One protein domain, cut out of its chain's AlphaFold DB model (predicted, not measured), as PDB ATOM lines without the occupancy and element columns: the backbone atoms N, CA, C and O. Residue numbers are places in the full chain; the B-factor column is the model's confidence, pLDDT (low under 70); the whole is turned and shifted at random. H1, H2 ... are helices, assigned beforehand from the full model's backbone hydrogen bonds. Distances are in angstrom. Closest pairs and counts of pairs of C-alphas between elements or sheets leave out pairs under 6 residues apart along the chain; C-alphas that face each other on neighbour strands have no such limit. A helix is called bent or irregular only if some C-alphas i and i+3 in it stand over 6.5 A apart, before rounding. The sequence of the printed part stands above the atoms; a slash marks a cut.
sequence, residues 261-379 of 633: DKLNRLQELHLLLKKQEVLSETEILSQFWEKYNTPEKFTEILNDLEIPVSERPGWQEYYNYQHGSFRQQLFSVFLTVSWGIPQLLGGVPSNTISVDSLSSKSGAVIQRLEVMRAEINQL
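This is residues 261 to 379 of the 633 residues of an uncharacterized protein of Legionella anisa (UniProt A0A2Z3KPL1). Long H6 crosses H1 of a helical hairpin, H1 and H2; farther along the long axis H4 and H5 cross, with H3 near the middle. Residues 374 to 379 stick out, 374 to 377 belonging to H6. The printed part, 119 residues with six named helices and no named strand, is all helix and compact, with radius of gyration of the C-alphas 15.6 A and spans 52 by 33 by 25 A.

H1, residues 261 to 277, starts at C-alpha (-22.997, 19.001, 16.448) and is irregular: C-alphas 274 and 277 are 7.2 A apart. H2 is 281 to 291, H3 295 to 304, H4 312 to 323, H5 326 to 337. H6, 355 to 377, is 31.0 A long, ending at C-alpha (-21.898, 25.746, 0.946).

H1 touches H2 with residues 269 to 276 alone, at a shallow tilt of 26 degrees, opposite ways; closest C-alphas Leu 273 and Ile 284, 6.5 A. H1 touches H6 at a steep tilt of 45 degrees; closest C-alphas Leu 266 and Ser 362, 6.0 A. H4 touches H5; closest C-alphas Tyr 321 and Gln 329, 4.5 A. Helix packing is mostly crossed, with tilts mostly not shallow. H3 touches no helix. Every O i to N i+4 pair is within hydrogen-bond range in H2, H3, H4 and H5; in H1 10 of 13, in H6 18 of 19.

The printed part has no cut. The link from H5 to H6 is long. Residues 277 and 332 to 351 have pLDDT under 70.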
ATOM      1  N   ASP A 261     -22.411  19.875  15.427       90.06
ATOM      2  CA  ASP A 261     -22.997  19.001  16.448       90.06
ATOM      3  C   ASP A 261     -24.275  19.599  17.048       90.06
ATOM      4  O   ASP A 261     -25.268  18.890  17.212       90.06
ATOM      5  N   LYS A 262     -24.298  20.922  17.266       93.00
ATOM      6  CA  LYS A 262     -25.505  21.662  17.672       93.00
ATOM      7  C   LYS A 262     -26.613  21.522  16.627       93.00
ATOM      8  O   LYS A 262     -27.752  21.236  16.989       93.00
ATOM      9  N   LEU A 263     -26.298  21.682  15.336       92.06
ATOM     10  CA  LEU A 263     -27.291  21.507  14.270       92.06
ATOM     11  C   LEU A 263     -27.854  20.078  14.252       92.06
ATOM     12  O   LEU A 263     -29.072  19.917  14.210       92.06
ATOM     13  N   ASN A 264     -26.996  19.056  14.328       91.00
ATOM     14  CA  ASN A 264     -27.424  17.654  14.327       91.00
ATOM     15  C   ASN A 264     -28.354  17.350  15.512       91.00
ATOM     16  O   ASN A 264     -29.447  16.818  15.317       91.00
ATOM     17  N   ARG A 265     -27.976  17.755  16.734       93.81
ATOM     18  CA  ARG A 265     -28.810  17.549  17.930       93.81
ATOM     19  C   ARG A 265     -30.159  18.256  17.826       93.81
ATOM     20  O   ARG A 265     -31.179  17.670  18.191       93.81
ATOM     21  N   LEU A 266     -30.186  19.485  17.306       94.19
ATOM     22  CA  LEU A 266     -31.430  20.226  17.090       94.19
ATOM     23  C   LEU A 266     -32.305  19.584  16.007       94.19
ATOM     24  O   LEU A 266     -33.519  19.519  16.184       94.19
ATOM     25  N   GLN A 267     -31.725  19.071  14.918       91.38
ATOM     26  CA  GLN A 267     -32.465  18.345  13.881       91.38
ATOM     27  C   GLN A 267     -33.070  17.043  14.419       91.38
ATOM     28  O   GLN A 267     -34.226  16.742  14.126       91.38
ATOM     29  N   GLU A 268     -32.339  16.303  15.256       92.25
ATOM     30  CA  GLU A 268     -32.878  15.122  15.935       92.25
ATOM     31  C   GLU A 268     -34.020  15.478  16.895       92.25
ATOM     32  O   GLU A 268     -35.024  14.765  16.938       92.25
ATOM     33  N   LEU A 269     -33.891  16.575  17.654       92.88
ATOM     34  CA  LEU A 269     -34.976  17.085  18.495       92.88
ATOM     35  C   LEU A 269     -36.192  17.454  17.635       92.88
ATOM     36  O   LEU A 269     -37.306  17.037  17.926       92.88
ATOM     37  N   HIS A 270     -35.989  18.179  16.540       89.19
ATOM     38  CA  HIS A 270     -37.070  18.586  15.650       89.19
ATOM     39  C   HIS A 270     -37.771  17.386  14.987       89.19
ATOM     40  O   HIS A 270     -38.989  17.390  14.820       89.19
ATOM     41  N   LEU A 271     -37.024  16.326  14.658       89.25
ATOM     42  CA  LEU A 271     -37.572  15.074  14.132       89.25
ATOM     43  C   LEU A 271     -38.379  14.302  15.184       89.25
ATOM     44  O   LEU A 271     -39.391  13.694  14.842       89.25
ATOM     45  N   LEU A 272     -37.971  14.349  16.456       89.81
ATOM     46  CA  LEU A 272     -38.764  13.816  17.565       89.81
ATOM     47  C   LEU A 272     -40.093  14.577  17.711       89.81
ATOM     48  O   LEU A 272     -41.145  13.950  17.804       89.81
ATOM     49  N   LEU A 273     -40.044  15.911  17.680       89.19
ATOM     50  CA  LEU A 273     -41.211  16.781  17.868       89.19
ATOM     51  C   LEU A 273     -42.228  16.669  16.720       89.19
ATOM     52  O   LEU A 273     -43.430  16.709  16.955       89.19
ATOM     53  N   LYS A 274     -41.763  16.439  15.485       84.81
ATOM     54  CA  LYS A 274     -42.623  16.238  14.304       84.81
ATOM     55  C   LYS A 274     -43.458  14.952  14.321       84.81
ATOM     56  O   LYS A 274     -44.345  14.811  13.488       84.81
ATOM     57  N   LYS A 275     -43.231  14.022  15.256       83.62
ATOM     58  CA  LYS A 275     -44.033  12.788  15.381       83.62
ATOM     59  C   LYS A 275     -45.445  13.018  15.942       83.62
ATOM     60  O   LYS A 275     -46.148  12.041  16.179       83.62
ATOM     61  N   GLN A 276     -45.875  14.267  16.133       70.56
ATOM     62  CA  GLN A 276     -47.192  14.643  16.665       70.56
ATOM     63  C   GLN A 276     -48.376  14.156  15.814       70.56
ATOM     64  O   GLN A 276     -49.488  14.043  16.313       70.56
ATOM     65  N   GLU A 277     -48.140  13.802  14.547       68.06
ATOM     66  CA  GLU A 277     -49.142  13.155  13.687       68.06
ATOM     67  C   GLU A 277     -49.413  11.684  14.067       68.06
ATOM     68  O   GLU A 277     -50.428  11.122  13.661       68.06
ATOM     69  N   VAL A 278     -48.513  11.047  14.829       76.25
ATOM     70  CA  VAL A 278     -48.534   9.602  15.135       76.25
ATOM     71  C   VAL A 278     -48.523   9.317  16.641       76.25
ATOM     72  O   VAL A 278     -49.023   8.281  17.068       76.25
ATOM     73  N   LEU A 279     -47.960  10.218  17.448       83.00
ATOM     74  CA  LEU A 279     -47.814  10.081  18.897       83.00
ATOM     75  C   LEU A 279     -48.514  11.227  19.630       83.00
ATOM     76  O   LEU A 279     -48.535  12.364  19.159       83.00
ATOM     77  N   SER A 280     -49.030  10.932  20.821       85.44
ATOM     78  CA  SER A 280     -49.546  11.952  21.735       85.44
ATOM     79  C   SER A 280     -48.423  12.866  22.248       85.44
ATOM     80  O   SER A 280     -47.267  12.454  22.367       85.44
ATOM     81  N   GLU A 281     -48.758  14.105  22.619       82.50
ATOM     82  CA  GLU A 281     -47.793  15.054  23.202       82.50
ATOM     83  C   GLU A 281     -47.080  14.474  24.435       82.50
ATOM     84  O   GLU A 281     -45.871  14.634  24.597       82.50
ATOM     85  N   THR A 282     -47.800  13.713  25.259       83.81
ATOM     86  CA  THR A 282     -47.251  12.992  26.413       83.81
ATOM     87  C   THR A 282     -46.172  11.976  26.037       83.81
ATOM     88  O   THR A 282     -45.151  11.895  26.718       83.81
ATOM     89  N   GLU A 283     -46.346  11.226  24.947       85.88
ATOM     90  CA  GLU A 283     -45.352  10.247  24.483       85.88
ATOM     91  C   GLU A 283     -44.113  10.930  23.891       85.88
ATOM     92  O   GLU A 283     -42.988  10.479  24.116       85.88
ATOM     93  N   ILE A 284     -44.300  12.045  23.176       87.62
ATOM     94  CA  ILE A 284     -43.202  12.845  22.612       87.62
ATOM     95  C   ILE A 284     -42.364  13.463  23.732       87.62
ATOM     96  O   ILE A 284     -41.136  13.363  23.714       87.62
ATOM     97  N   LEU A 285     -43.018  14.065  24.730       89.06
ATOM     98  CA  LEU A 285     -42.335  14.636  25.886       89.06
ATOM     99  C   LEU A 285     -41.663  13.551  26.733       89.06
ATOM    100  O   LEU A 285     -40.554  13.771  27.210       89.06
ATOM    101  N   SER A 286     -42.256  12.361  26.865       88.88
ATOM    102  CA  SER A 286     -41.592  11.242  27.545       88.88
ATOM    103  C   SER A 286     -40.285  10.839  26.854       88.88
ATOM    104  O   SER A 286     -39.278  10.641  27.530       88.88
ATOM    105  N   GLN A 287     -40.271  10.759  25.519       91.12
ATOM    106  CA  GLN A 287     -39.050  10.474  24.751       91.12
ATOM    107  C   GLN A 287     -38.026  11.617  24.837       91.12
ATOM    108  O   GLN A 287     -36.820  11.371  24.867       91.12
ATOM    109  N   PHE A 288     -38.484  12.872  24.898       92.69
ATOM    110  CA  PHE A 288     -37.612  14.027  25.130       92.69
ATOM    111  C   PHE A 288     -36.891  13.903  26.478       92.69
ATOM    112  O   PHE A 288     -35.665  14.008  26.534       92.69
ATOM    113  N   TRP A 289     -37.634  13.619  27.549       92.50
ATOM    114  CA  TRP A 289     -37.074  13.462  28.891       92.50
ATOM    115  C   TRP A 289     -36.140  12.256  29.002       92.50
ATOM    116  O   TRP A 289     -35.091  12.347  29.631       92.50
ATOM    117  N   GLU A 290     -36.445  11.152  28.319       92.50
ATOM    118  CA  GLU A 290     -35.536  10.006  28.237       92.50
ATOM    119  C   GLU A 290     -34.200  10.377  27.566       92.50
ATOM    120  O   GLU A 290     -33.125   9.993  28.038       92.50
ATOM    121  N   LYS A 291     -34.248  11.180  26.495       91.44
ATOM    122  CA  LYS A 291     -33.055  11.620  25.761       91.44
ATOM    123  C   LYS A 291     -32.181  12.579  26.576       91.44
ATOM    124  O   LYS A 291     -30.956  12.431  26.568       91.44
ATOM    125  N   TYR A 292     -32.787  13.530  27.287       92.31
ATOM    126  CA  TYR A 292     -32.103  14.581  28.056       92.31
ATOM    127  C   TYR A 292     -32.162  14.340  29.573       92.31
ATOM    128  O   TYR A 292     -32.363  15.264  30.353       92.31
ATOM    129  N   ASN A 293     -31.955  13.089  29.983       91.62
ATOM    130  CA  ASN A 293     -32.136  12.598  31.352       91.62
ATOM    131  C   ASN A 293     -31.005  12.912  32.352       91.62
ATOM    132  O   ASN A 293     -31.086  12.484  33.503       91.62
ATOM    133  N   THR A 294     -29.934  13.593  31.930       92.44
ATOM    134  CA  THR A 294     -28.837  14.007  32.824       92.44
ATOM    135  C   THR A 294     -28.681  15.528  32.836       92.44
ATOM    136  O   THR A 294     -29.010  16.175  31.833       92.44
ATOM    137  N   PRO A 295     -28.143  16.126  33.921       89.94
ATOM    138  CA  PRO A 295     -27.971  17.575  34.009       89.94
ATOM    139  C   PRO A 295     -27.090  18.133  32.890       89.94
ATOM    140  O   PRO A 295     -27.345  19.227  32.388       89.94
ATOM    141  N   GLU A 296     -26.081  17.374  32.462       92.62
ATOM    142  CA  GLU A 296     -25.163  17.754  31.390       92.62
ATOM    143  C   GLU A 296     -25.891  17.806  30.045       92.62
ATOM    144  O   GLU A 296     -25.830  18.824  29.359       92.62
ATOM    145  N   LYS A 297     -26.645  16.750  29.700       92.88
ATOM    146  CA  LYS A 297     -27.432  16.691  28.458       92.88
ATOM    147  C   LYS A 297     -28.536  17.744  28.434       92.88
ATOM    148  O   LYS A 297     -28.797  18.346  27.396       92.88
ATOM    149  N   PHE A 298     -29.184  17.976  29.575       93.81
ATOM    150  CA  PHE A 298     -30.209  19.004  29.688       93.81
ATOM    151  C   PHE A 298     -29.608  20.406  29.524       93.81
ATOM    152  O   PHE A 298     -30.111  21.222  28.759       93.81
ATOM    153  N   THR A 299     -28.466  20.674  30.158       92.81
ATOM    154  CA  THR A 299     -27.748  21.944  29.986       92.81
ATOM    155  C   THR A 299     -27.272  22.137  28.544       92.81
ATOM    156  O   THR A 299     -27.351  23.248  28.017       92.81
ATOM    157  N   GLU A 300     -26.821  21.070  27.880       93.31
ATOM    158  CA  GLU A 300     -26.446  21.088  26.465       93.31
ATOM    159  C   GLU A 300     -27.627  21.505  25.579       93.31
ATOM    160  O   GLU A 300     -27.487  22.446  24.797       93.31
ATOM    161  N   ILE A 301     -28.814  20.910  25.756       94.00
ATOM    162  CA  ILE A 301     -29.982  21.290  24.947       94.00
ATOM    163  C   ILE A 301     -30.499  22.696  25.269       94.00
ATOM    164  O   ILE A 301     -30.931  23.402  24.361       94.00
ATOM    165  N   LEU A 302     -30.389  23.166  26.519       93.12
ATOM    166  CA  LEU A 302     -30.689  24.563  26.868       93.12
ATOM    167  C   LEU A 302     -29.755  25.550  26.151       93.12
ATOM    168  O   LEU A 302     -30.190  26.622  25.722       93.12
ATOM    169  N   ASN A 303     -28.473  25.202  26.026       93.19
ATOM    170  CA  ASN A 303     -27.499  26.007  25.292       93.19
ATOM    171  C   ASN A 303     -27.758  25.960  23.777       93.19
ATOM    172  O   ASN A 303     -27.707  26.999  23.116       93.19
ATOM    173  N   ASP A 304     -28.084  24.788  23.232       93.38
ATOM    174  CA  ASP A 304     -28.404  24.620  21.815       93.38
ATOM    175  C   ASP A 304     -29.675  25.386  21.419       93.38
ATOM    176  O   ASP A 304     -29.699  26.036  20.377       93.38
ATOM    177  N   LEU A 305     -30.704  25.380  22.270       92.81
ATOM    178  CA  LEU A 305     -31.935  26.156  22.086       92.81
ATOM    179  C   LEU A 305     -31.761  27.660  22.358       92.81
ATOM    180  O   LEU A 305     -32.713  28.420  22.182       92.81
ATOM    181  N   GLU A 306     -30.568  28.094  22.781       91.50
ATOM    182  CA  GLU A 306     -30.243  29.486  23.119       91.50
ATOM    183  C   GLU A 306     -31.181  30.074  24.183       91.50
ATOM    184  O   GLU A 306     -31.569  31.242  24.121       91.50
ATOM    185  N   ILE A 307     -31.543  29.265  25.186       88.75
ATOM    186  CA  ILE A 307     -32.437  29.701  26.260       88.75
ATOM    187  C   ILE A 307     -31.766  30.828  27.068       88.75
ATOM    188  O   ILE A 307     -30.678  30.606  27.635       88.75
ATOM    189  N   PRO A 308     -32.393  32.022  27.161       86.69
ATOM    190  CA  PRO A 308     -31.871  33.144  27.932       86.69
ATOM    191  C   PRO A 308     -31.632  32.762  29.388       86.69
ATOM    192  O   PRO A 308     -32.413  32.019  29.979       86.69
ATOM    193  N   VAL A 309     -30.585  33.317  30.006       84.06
ATOM    194  CA  VAL A 309     -30.234  33.032  31.413       84.06
ATOM    195  C   VAL A 309     -31.407  33.308  32.361       84.06
ATOM    196  O   VAL A 309     -31.585  32.581  33.331       84.06
ATOM    197  N   SER A 310     -32.250  34.292  32.042       80.06
ATOM    198  CA  SER A 310     -33.470  34.615  32.789       80.06
ATOM    199  C   SER A 310     -34.547  33.525  32.738       80.06
ATOM    200  O   SER A 310     -35.333  33.420  33.670       80.06
ATOM    201  N   GLU A 311     -34.599  32.713  31.677       79.31
ATOM    202  CA  GLU A 311     -35.579  31.626  31.518       79.31
ATOM    203  C   GLU A 311     -35.082  30.300  32.117       79.31
ATOM    204  O   GLU A 311     -35.890  29.464  32.520       79.31
ATOM    205  N   ARG A 312     -33.760  30.102  32.219       85.00
ATOM    206  CA  ARG A 312     -33.149  28.832  32.659       85.00
ATOM    207  C   ARG A 312     -33.626  28.312  34.023       85.00
ATOM    208  O   ARG A 312     -33.816  27.103  34.110       85.00
ATOM    209  N   PRO A 313     -33.861  29.144  35.061       83.19
ATOM    210  CA  PRO A 313     -34.394  28.652  36.331       83.19
ATOM    211  C   PRO A 313     -35.735  27.929  36.170       83.19
ATOM    212  O   PRO A 313     -35.921  26.855  36.732       83.19
ATOM    213  N   GLY A 314     -36.631  28.457  35.328       78.38
ATOM    214  CA  GLY A 314     -37.919  27.823  35.047       78.38
ATOM    215  C   GLY A 314     -37.761  26.473  34.349       78.38
ATOM    216  O   GLY A 314     -38.380  25.494  34.748       78.38
ATOM    217  N   TRP A 315     -36.873  26.386  33.359       87.00
ATOM    218  CA  TRP A 315     -36.560  25.119  32.687       87.00
ATOM    219  C   TRP A 315     -35.940  24.087  33.639       87.00
ATOM    220  O   TRP A 315     -36.251  22.900  33.550       87.00
ATOM    221  N   GLN A 316     -35.099  24.534  34.574       86.94
ATOM    222  CA  GLN A 316     -34.480  23.664  35.570       86.94
ATOM    223  C   GLN A 316     -35.505  23.088  36.557       86.94
ATOM    224  O   GLN A 316     -35.369  21.933  36.952       86.94
ATOM    225  N   GLU A 317     -36.550  23.839  36.915       82.25
ATOM    226  CA  GLU A 317     -37.645  23.316  37.743       82.25
ATOM    227  C   GLU A 317     -38.431  22.205  37.032       82.25
ATOM    228  O   GLU A 317     -38.757  21.194  37.651       82.25
ATOM    229  N   TYR A 318     -38.656  22.319  35.718       82.94
ATOM    230  CA  TYR A 318     -39.245  21.226  34.932       82.94
ATOM    231  C   TYR A 318     -38.342  19.986  34.896       82.94
ATOM    232  O   TYR A 318     -38.829  18.865  35.030       82.94
ATOM    233  N   TYR A 319     -37.026  20.169  34.766       87.50
ATOM    234  CA  TYR A 319     -36.078  19.056  34.837       87.50
ATOM    235  C   TYR A 319     -36.072  18.395  36.223       87.50
ATOM    236  O   TYR A 319     -36.120  17.172  36.326       87.50
ATOM    237  N   ASN A 320     -36.061  19.185  37.299       85.88
ATOM    238  CA  ASN A 320     -36.098  18.687  38.676       85.88
ATOM    239  C   ASN A 320     -37.409  17.949  38.988       85.88
ATOM    240  O   ASN A 320     -37.391  16.953  39.711       85.88
ATOM    241  N   TYR A 321     -38.527  18.393  38.413       83.00
ATOM    242  CA  TYR A 321     -39.803  17.690  38.498       83.00
ATOM    243  C   TYR A 321     -39.740  16.291  37.860       83.00
ATOM    244  O   TYR A 321     -40.253  15.336  38.437       83.00
ATOM    245  N   GLN A 322     -39.077  16.146  36.709       84.12
ATOM    246  CA  GLN A 322     -39.002  14.867  35.987       84.12
ATOM    247  C   GLN A 322     -37.887  13.936  36.489       84.12
ATOM    248  O   GLN A 322     -38.073  12.724  36.571       84.12
ATOM    249  N   HIS A 323     -36.727  14.487  36.850       85.56
ATOM    250  CA  HIS A 323     -35.495  13.729  37.108       85.56
ATOM    251  C   HIS A 323     -34.833  14.037  38.460       85.56
ATOM    252  O   HIS A 323     -33.799  13.453  38.788       85.56
ATOM    253  N   GLY A 324     -35.386  14.959  39.252       80.62
ATOM    254  CA  GLY A 324     -34.843  15.312  40.560       80.62
ATOM    255  C   GLY A 324     -35.030  14.212  41.608       80.62
ATOM    256  O   GLY A 324     -35.828  13.290  41.463       80.62
ATOM    257  N   SER A 325     -34.307  14.328  42.720       82.62
ATOM    258  CA  SER A 325     -34.568  13.535  43.928       82.62
ATOM    259  C   SER A 325     -35.984  13.782  44.461       82.62
ATOM    260  O   SER A 325     -36.561  14.836  44.215       82.62
ATOM    261  N   PHE A 326     -36.523  12.882  45.286       77.25
ATOM    262  CA  PHE A 326     -37.868  13.028  45.870       77.25
ATOM    263  C   PHE A 326     -38.131  14.408  46.514       77.25
ATOM    264  O   PHE A 326     -39.213  14.973  46.375       77.25
ATOM    265  N   ARG A 327     -37.122  14.993  47.183       75.75
ATOM    266  CA  ARG A 327     -37.216  16.352  47.751       75.75
ATOM    267  C   ARG A 327     -37.288  17.438  46.677       75.75
ATOM    268  O   ARG A 327     -38.048  18.385  46.838       75.75
ATOM    269  N   GLN A 328     -36.504  17.303  45.611       78.56
ATOM    270  CA  GLN A 328     -36.527  18.224  44.474       78.56
ATOM    271  C   GLN A 328     -37.841  18.097  43.705       78.56
ATOM    272  O   GLN A 328     -38.458  19.112  43.440       78.56
ATOM    273  N   GLN A 329     -38.325  16.879  43.458       76.19
ATOM    274  CA  GLN A 329     -39.620  16.643  42.821       76.19
ATOM    275  C   GLN A 329     -40.760  17.277  43.619       76.19
ATOM    276  O   GLN A 329     -41.556  17.992  43.036       76.19
ATOM    277  N   LEU A 330     -40.821  17.107  44.947       73.00
ATOM    278  CA  LEU A 330     -41.837  17.752  45.796       73.00
ATOM    279  C   LEU A 330     -41.751  19.285  45.795       73.00
ATOM    280  O   LEU A 330     -42.778  19.963  45.785       73.00
ATOM    281  N   PHE A 331     -40.538  19.837  45.817       72.19
ATOM    282  CA  PHE A 331     -40.329  21.282  45.767       72.19
ATOM    283  C   PHE A 331     -40.717  21.856  44.401       72.19
ATOM    284  O   PHE A 331     -41.448  22.841  44.325       72.19
ATOM    285  N   SER A 332     -40.325  21.179  43.325       68.44
ATOM    286  CA  SER A 332     -40.729  21.522  41.970       68.44
ATOM    287  C   SER A 332     -42.226  21.302  41.774       68.44
ATOM    288  O   SER A 332     -42.839  22.135  41.140       68.44
ATOM    289  N   VAL A 333     -42.869  20.287  42.367       68.00
ATOM    290  CA  VAL A 333     -44.342  20.137  42.422       68.00
ATOM    291  C   VAL A 333     -44.963  21.361  43.094       68.00
ATOM    292  O   VAL A 333     -45.909  21.915  42.564       68.00
ATOM    293  N   PHE A 334     -44.436  21.840  44.221       66.56
ATOM    294  CA  PHE A 334     -44.964  23.031  44.897       66.56
ATOM    295  C   PHE A 334     -44.865  24.298  44.024       66.56
ATOM    296  O   PHE A 334     -45.821  25.074  43.931       66.56
ATOM    297  N   LEU A 335     -43.733  24.470  43.338       60.44
ATOM    298  CA  LEU A 335     -43.493  25.586  42.418       60.44
ATOM    299  C   LEU A 335     -44.209  25.439  41.068       60.44
ATOM    300  O   LEU A 335     -44.540  26.444  40.447       60.44
ATOM    301  N   THR A 336     -44.463  24.209  40.614       57.72
ATOM    302  CA  THR A 336     -45.136  23.918  39.343       57.72
ATOM    303  C   THR A 336     -46.643  23.855  39.526       57.72
ATOM    304  O   THR A 336     -47.305  24.596  38.831       57.72
ATOM    305  N   VAL A 337     -47.217  23.092  40.472       47.59
ATOM    306  CA  VAL A 337     -48.677  22.913  40.715       47.59
ATOM    307  C   VAL A 337     -49.445  24.229  40.896       47.59
ATOM    308  O   VAL A 337     -50.652  24.278  40.671       47.59
ATOM    309  N   SER A 338     -48.763  25.332  41.183       46.75
ATOM    310  CA  SER A 338     -49.324  26.678  41.108       46.75
ATOM    311  C   SER A 338     -49.124  27.318  39.717       46.75
ATOM    312  O   SER A 338     -48.450  28.339  39.578       46.75
ATOM    313  N   TRP A 339     -49.779  26.750  38.688       50.06
ATOM    314  CA  TRP A 339     -49.835  27.216  37.281       50.06
ATOM    315  C   TRP A 339     -50.594  28.565  37.144       50.06
ATOM    316  O   TRP A 339     -51.533  28.696  36.363       50.06
ATOM    317  N   GLY A 340     -50.239  29.565  37.956       42.59
ATOM    318  CA  GLY A 340     -50.949  30.839  38.110       42.59
ATOM    319  C   GLY A 340     -50.278  31.864  39.038       42.59
ATOM    320  O   GLY A 340     -50.827  32.949  39.222       42.59
ATOM    321  N   ILE A 341     -49.104  31.574  39.619       47.72
ATOM    322  CA  ILE A 341     -48.309  32.599  40.313       47.72
ATOM    323  C   ILE A 341     -47.651  33.505  39.252       47.72
ATOM    324  O   ILE A 341     -46.997  32.988  38.343       47.72
ATOM    325  N   PRO A 342     -47.796  34.845  39.330       49.22
ATOM    326  CA  PRO A 342     -47.135  35.768  38.408       49.22
ATOM    327  C   PRO A 342     -45.620  35.522  38.358       49.22
ATOM    328  O   PRO A 342     -45.010  35.282  39.398       49.22
ATOM    329  N   GLN A 343     -44.985  35.666  37.187       54.50
ATOM    330  CA  GLN A 343     -43.520  35.550  37.025       54.50
ATOM    331  C   GLN A 343     -42.723  36.377  38.056       54.50
ATOM    332  O   GLN A 343     -41.643  35.975  38.474       54.50
ATOM    333  N   LEU A 344     -43.287  37.500  38.521       49.34
ATOM    334  CA  LEU A 344     -42.734  38.374  39.565       49.34
ATOM    335  C   LEU A 344     -42.577  37.715  40.950       49.34
ATOM    336  O   LEU A 344     -41.816  38.213  41.772       49.34
ATOM    337  N   LEU A 345     -43.292  36.621  41.212       48.88
ATOM    338  CA  LEU A 345     -43.263  35.853  42.461       48.88
ATOM    339  C   LEU A 345     -42.594  34.474  42.286       48.88
ATOM    340  O   LEU A 345     -42.692  33.631  43.173       48.88
ATOM    341  N   GLY A 346     -41.912  34.243  41.156       51.00
ATOM    342  CA  GLY A 346     -41.162  33.010  40.893       51.00
ATOM    343  C   GLY A 346     -41.974  31.858  40.288       51.00
ATOM    344  O   GLY A 346     -41.471  30.740  40.234       51.00
ATOM    345  N   GLY A 347     -43.208  32.108  39.829       57.38
ATOM    346  CA  GLY A 347     -44.025  31.107  39.132       57.38
ATOM    347  C   GLY A 347     -43.503  30.794  37.724       57.38
ATOM    348  O   GLY A 347     -43.084  31.699  36.995       57.38
ATOM    349  N   VAL A 348     -43.544  29.518  37.329       60.66
ATOM    350  CA  VAL A 348     -43.083  29.057  36.010       60.66
ATOM    351  C   VAL A 348     -44.289  28.812  35.089       60.66
ATOM    352  O   VAL A 348     -45.211  28.102  35.488       60.66
ATOM    353  N   PRO A 349     -44.319  29.359  33.856       65.62
ATOM    354  CA  PRO A 349     -45.419  29.131  32.924       65.62
ATOM    355  C   PRO A 349     -45.638  27.651  32.616       65.62
ATOM    356  O   PRO A 349     -44.691  26.877  32.441       65.62
ATOM    357  N   SER A 350     -46.906  27.301  32.473       63.03
ATOM    358  CA  SER A 350     -47.443  25.981  32.157       63.03
ATOM    359  C   SER A 350     -46.895  25.334  30.881       63.03
ATOM    360  O   SER A 350     -46.772  24.123  30.749       63.03
ATOM    361  N   ASN A 351     -46.566  26.165  29.908       66.56
ATOM    362  CA  ASN A 351     -46.153  25.778  28.568       66.56
ATOM    363  C   ASN A 351     -44.664  26.049  28.321       66.56
ATOM    364  O   ASN A 351     -44.236  26.134  27.172       66.56
ATOM    365  N   THR A 352     -43.871  26.208  29.389       74.94
ATOM    366  CA  THR A 352     -42.431  26.488  29.273       74.94
ATOM    367  C   THR A 352     -41.734  25.396  28.455       74.94
ATOM    368  O   THR A 352     -40.993  25.711  27.521       74.94
ATOM    369  N   ILE A 353     -42.045  24.126  28.744       83.00
ATOM    370  CA  ILE A 353     -41.609  22.958  27.969       83.00
ATOM    371  C   ILE A 353     -42.854  22.229  27.448       83.00
ATOM    372  O   ILE A 353     -43.428  21.388  28.133       83.00
ATOM    373  N   SER A 354     -43.265  22.578  26.232       86.25
ATOM    374  CA  SER A 354     -44.300  21.896  25.443       86.25
ATOM    375  C   SER A 354     -43.751  21.536  24.065       86.25
ATOM    376  O   SER A 354     -42.701  22.056  23.661       86.25
ATOM    377  N   VAL A 355     -44.457  20.679  23.321       86.19
ATOM    378  CA  VAL A 355     -44.049  20.338  21.946       86.19
ATOM    379  C   VAL A 355     -43.979  21.590  21.069       86.19
ATOM    380  O   VAL A 355     -43.005  21.758  20.332       86.19
ATOM    381  N   ASP A 356     -44.924  22.519  21.219       85.88
ATOM    382  CA  ASP A 356     -44.946  23.790  20.482       85.88
ATOM    383  C   ASP A 356     -43.775  24.711  20.859       85.88
ATOM    384  O   ASP A 356     -43.103  25.257  19.980       85.88
ATOM    385  N   SER A 357     -43.481  24.863  22.158       87.25
ATOM    386  CA  SER A 357     -42.368  25.696  22.651       87.25
ATOM    387  C   SER A 357     -41.019  25.163  22.158       87.25
ATOM    388  O   SER A 357     -40.208  25.911  21.599       87.25
ATOM    389  N   LEU A 358     -40.798  23.848  22.283       90.69
ATOM    390  CA  LEU A 358     -39.593  23.181  21.794       90.69
ATOM    391  C   LEU A 358     -39.486  23.262  20.265       90.69
ATOM    392  O   LEU A 358     -38.397  23.514  19.742       90.69
ATOM    393  N   SER A 359     -40.597  23.109  19.538       89.88
ATOM    394  CA  SER A 359     -40.625  23.193  18.070       89.88
ATOM    395  C   SER A 359     -40.309  24.601  17.584       89.88
ATOM    396  O   SER A 359     -39.489  24.768  16.681       89.88
ATOM    397  N   SER A 360     -40.888  25.620  18.221       88.50
ATOM    398  CA  SER A 360     -40.629  27.023  17.899       88.50
ATOM    399  C   SER A 360     -39.176  27.408  18.181       88.50
ATOM    400  O   SER A 360     -38.522  28.008  17.327       88.50
ATOM    401  N   LYS A 361     -38.646  27.071  19.367       90.69
ATOM    402  CA  LYS A 361     -37.273  27.437  19.755       90.69
ATOM    403  C   LYS A 361     -36.232  26.676  18.928       90.69
ATOM    404  O   LYS A 361     -35.303  27.295  18.413       90.69
ATOM    405  N   SER A 362     -36.416  25.367  18.721       92.69
ATOM    406  CA  SER A 362     -35.528  24.575  17.854       92.69
ATOM    407  C   SER A 362     -35.581  25.050  16.402       92.69
ATOM    408  O   SER A 362     -34.532  25.278  15.807       92.69
ATOM    409  N   GLY A 363     -36.776  25.288  15.853       90.56
ATOM    410  CA  GLY A 363     -36.965  25.778  14.487       90.56
ATOM    411  C   GLY A 363     -36.262  27.112  14.232       90.56
ATOM    412  O   GLY A 363     -35.556  27.248  13.233       90.56
ATOM    413  N   ALA A 364     -36.363  28.067  15.162       90.94
ATOM    414  CA  ALA A 364     -35.714  29.374  15.042       90.94
ATOM    415  C   ALA A 364     -34.175  29.298  15.037       90.94
ATOM    416  O   ALA A 364     -33.514  30.098  14.369       90.94
ATOM    417  N   VAL A 365     -33.578  28.369  15.792       93.44
ATOM    418  CA  VAL A 365     -32.119  28.164  15.793       93.44
ATOM    419  C   VAL A 365     -31.680  27.371  14.560       93.44
ATOM    420  O   VAL A 365     -30.722  27.768  13.898       93.44
ATOM    421  N   ILE A 366     -32.404  26.305  14.195       92.81
ATOM    422  CA  ILE A 366     -32.137  25.507  12.986       92.81
ATOM    423  C   ILE A 366     -32.166  26.398  11.751       92.81
ATOM    424  O   ILE A 366     -31.230  26.347  10.966       92.81
ATOM    425  N   GLN A 367     -33.177  27.258  11.596       91.62
ATOM    426  CA  GLN A 367     -33.272  28.159  10.446       91.62
ATOM    427  C   GLN A 367     -32.039  29.068  10.330       91.62
ATOM    428  O   GLN A 367     -31.497  29.231   9.241       91.62
ATOM    429  N   ARG A 368     -31.554  29.622  11.449       89.88
ATOM    430  CA  ARG A 368     -30.338  30.450  11.467       89.88
ATOM    431  C   ARG A 368     -29.086  29.650  11.089       89.88
ATOM    432  O   ARG A 368     -28.269  30.129  10.305       89.88
ATOM    433  N   LEU A 369     -28.949  28.429  11.603       90.56
ATOM    434  CA  LEU A 369     -27.830  27.538  11.282       90.56
ATOM    435  C   LEU A 369     -27.880  27.018   9.837       90.56
ATOM    436  O   LEU A 369     -26.838  26.899   9.204       90.56
ATOM    437  N   GLU A 370     -29.065  26.748   9.295       88.94
ATOM    438  CA  GLU A 370     -29.291  26.366   7.895       88.94
ATOM    439  C   GLU A 370     -28.922  27.511   6.943       88.94
ATOM    440  O   GLU A 370     -28.249  27.269   5.945       88.94
ATOM    441  N   VAL A 371     -29.270  28.763   7.273       87.38
ATOM    442  CA  VAL A 371     -28.822  29.947   6.512       87.38
ATOM    443  C   VAL A 371     -27.297  30.044   6.525       87.38
ATOM    444  O   VAL A 371     -26.682  30.145   5.466       87.38
ATOM    445  N   MET A 372     -26.668  29.920   7.697       84.94
ATOM    446  CA  MET A 372     -25.206  29.928   7.811       84.94
ATOM    447  C   MET A 372     -24.558  28.775   7.025       84.94
ATOM    448  O   MET A 372     -23.543  28.975   6.360       84.94
ATOM    449  N   ARG A 373     -25.156  27.578   7.048       85.12
ATOM    450  CA  ARG A 373     -24.702  26.410   6.281       85.12
ATOM    451  C   ARG A 373     -24.845  26.626   4.778       85.12
ATOM    452  O   ARG A 373     -23.947  26.256   4.031       85.12
ATOM    453  N   ALA A 374     -25.954  27.210   4.332       84.44
ATOM    454  CA  ALA A 374     -26.178  27.546   2.932       84.44
ATOM    455  C   ALA A 374     -25.155  28.580   2.446       84.44
ATOM    456  O   ALA A 374     -24.581  28.400   1.377       84.44
ATOM    457  N   GLU A 375     -24.863  29.599   3.259       81.06
ATOM    458  CA  GLU A 375     -23.790  30.554   2.986       81.06
ATOM    459  C   GLU A 375     -22.431  29.855   2.881       81.06
ATOM    460  O   GLU A 375     -21.713  30.116   1.924       81.06
ATOM    461  N   ILE A 376     -22.099  28.936   3.802       81.75
ATOM    462  CA  ILE A 376     -20.851  28.147   3.772       81.75
ATOM    463  C   ILE A 376     -20.765  27.272   2.516       81.75
ATOM    464  O   ILE A 376     -19.725  27.237   1.868       81.75
ATOM    465  N   ASN A 377     -21.853  26.598   2.137       77.12
ATOM    466  CA  ASN A 377     -21.898  25.746   0.946       77.12
ATOM    467  C   ASN A 377     -21.767  26.542  -0.363       77.12
ATOM    468  O   ASN A 377     -21.404  25.974  -1.389       77.12
ATOM    469  N   GLN A 378     -22.084  27.839  -0.343       75.62
ATOM    470  CA  GLN A 378     -21.868  28.748  -1.469       75.62
ATOM    471  C   GLN A 378     -20.456  29.354  -1.483       75.62
ATOM    472  O   GLN A 378     -20.082  29.980  -2.478       75.62
ATOM    473  N   LEU A 379     -19.659  29.182  -0.418       70.19
ATOM    474  CA  LEU A 379     -18.281  29.665  -0.387       70.19
ATOM    475  C   LEU A 379     -17.435  28.867  -1.373       70.19
ATOM    476  O   LEU A 379     -17.316  27.645  -1.308       70.19
TER     477      LEU A 379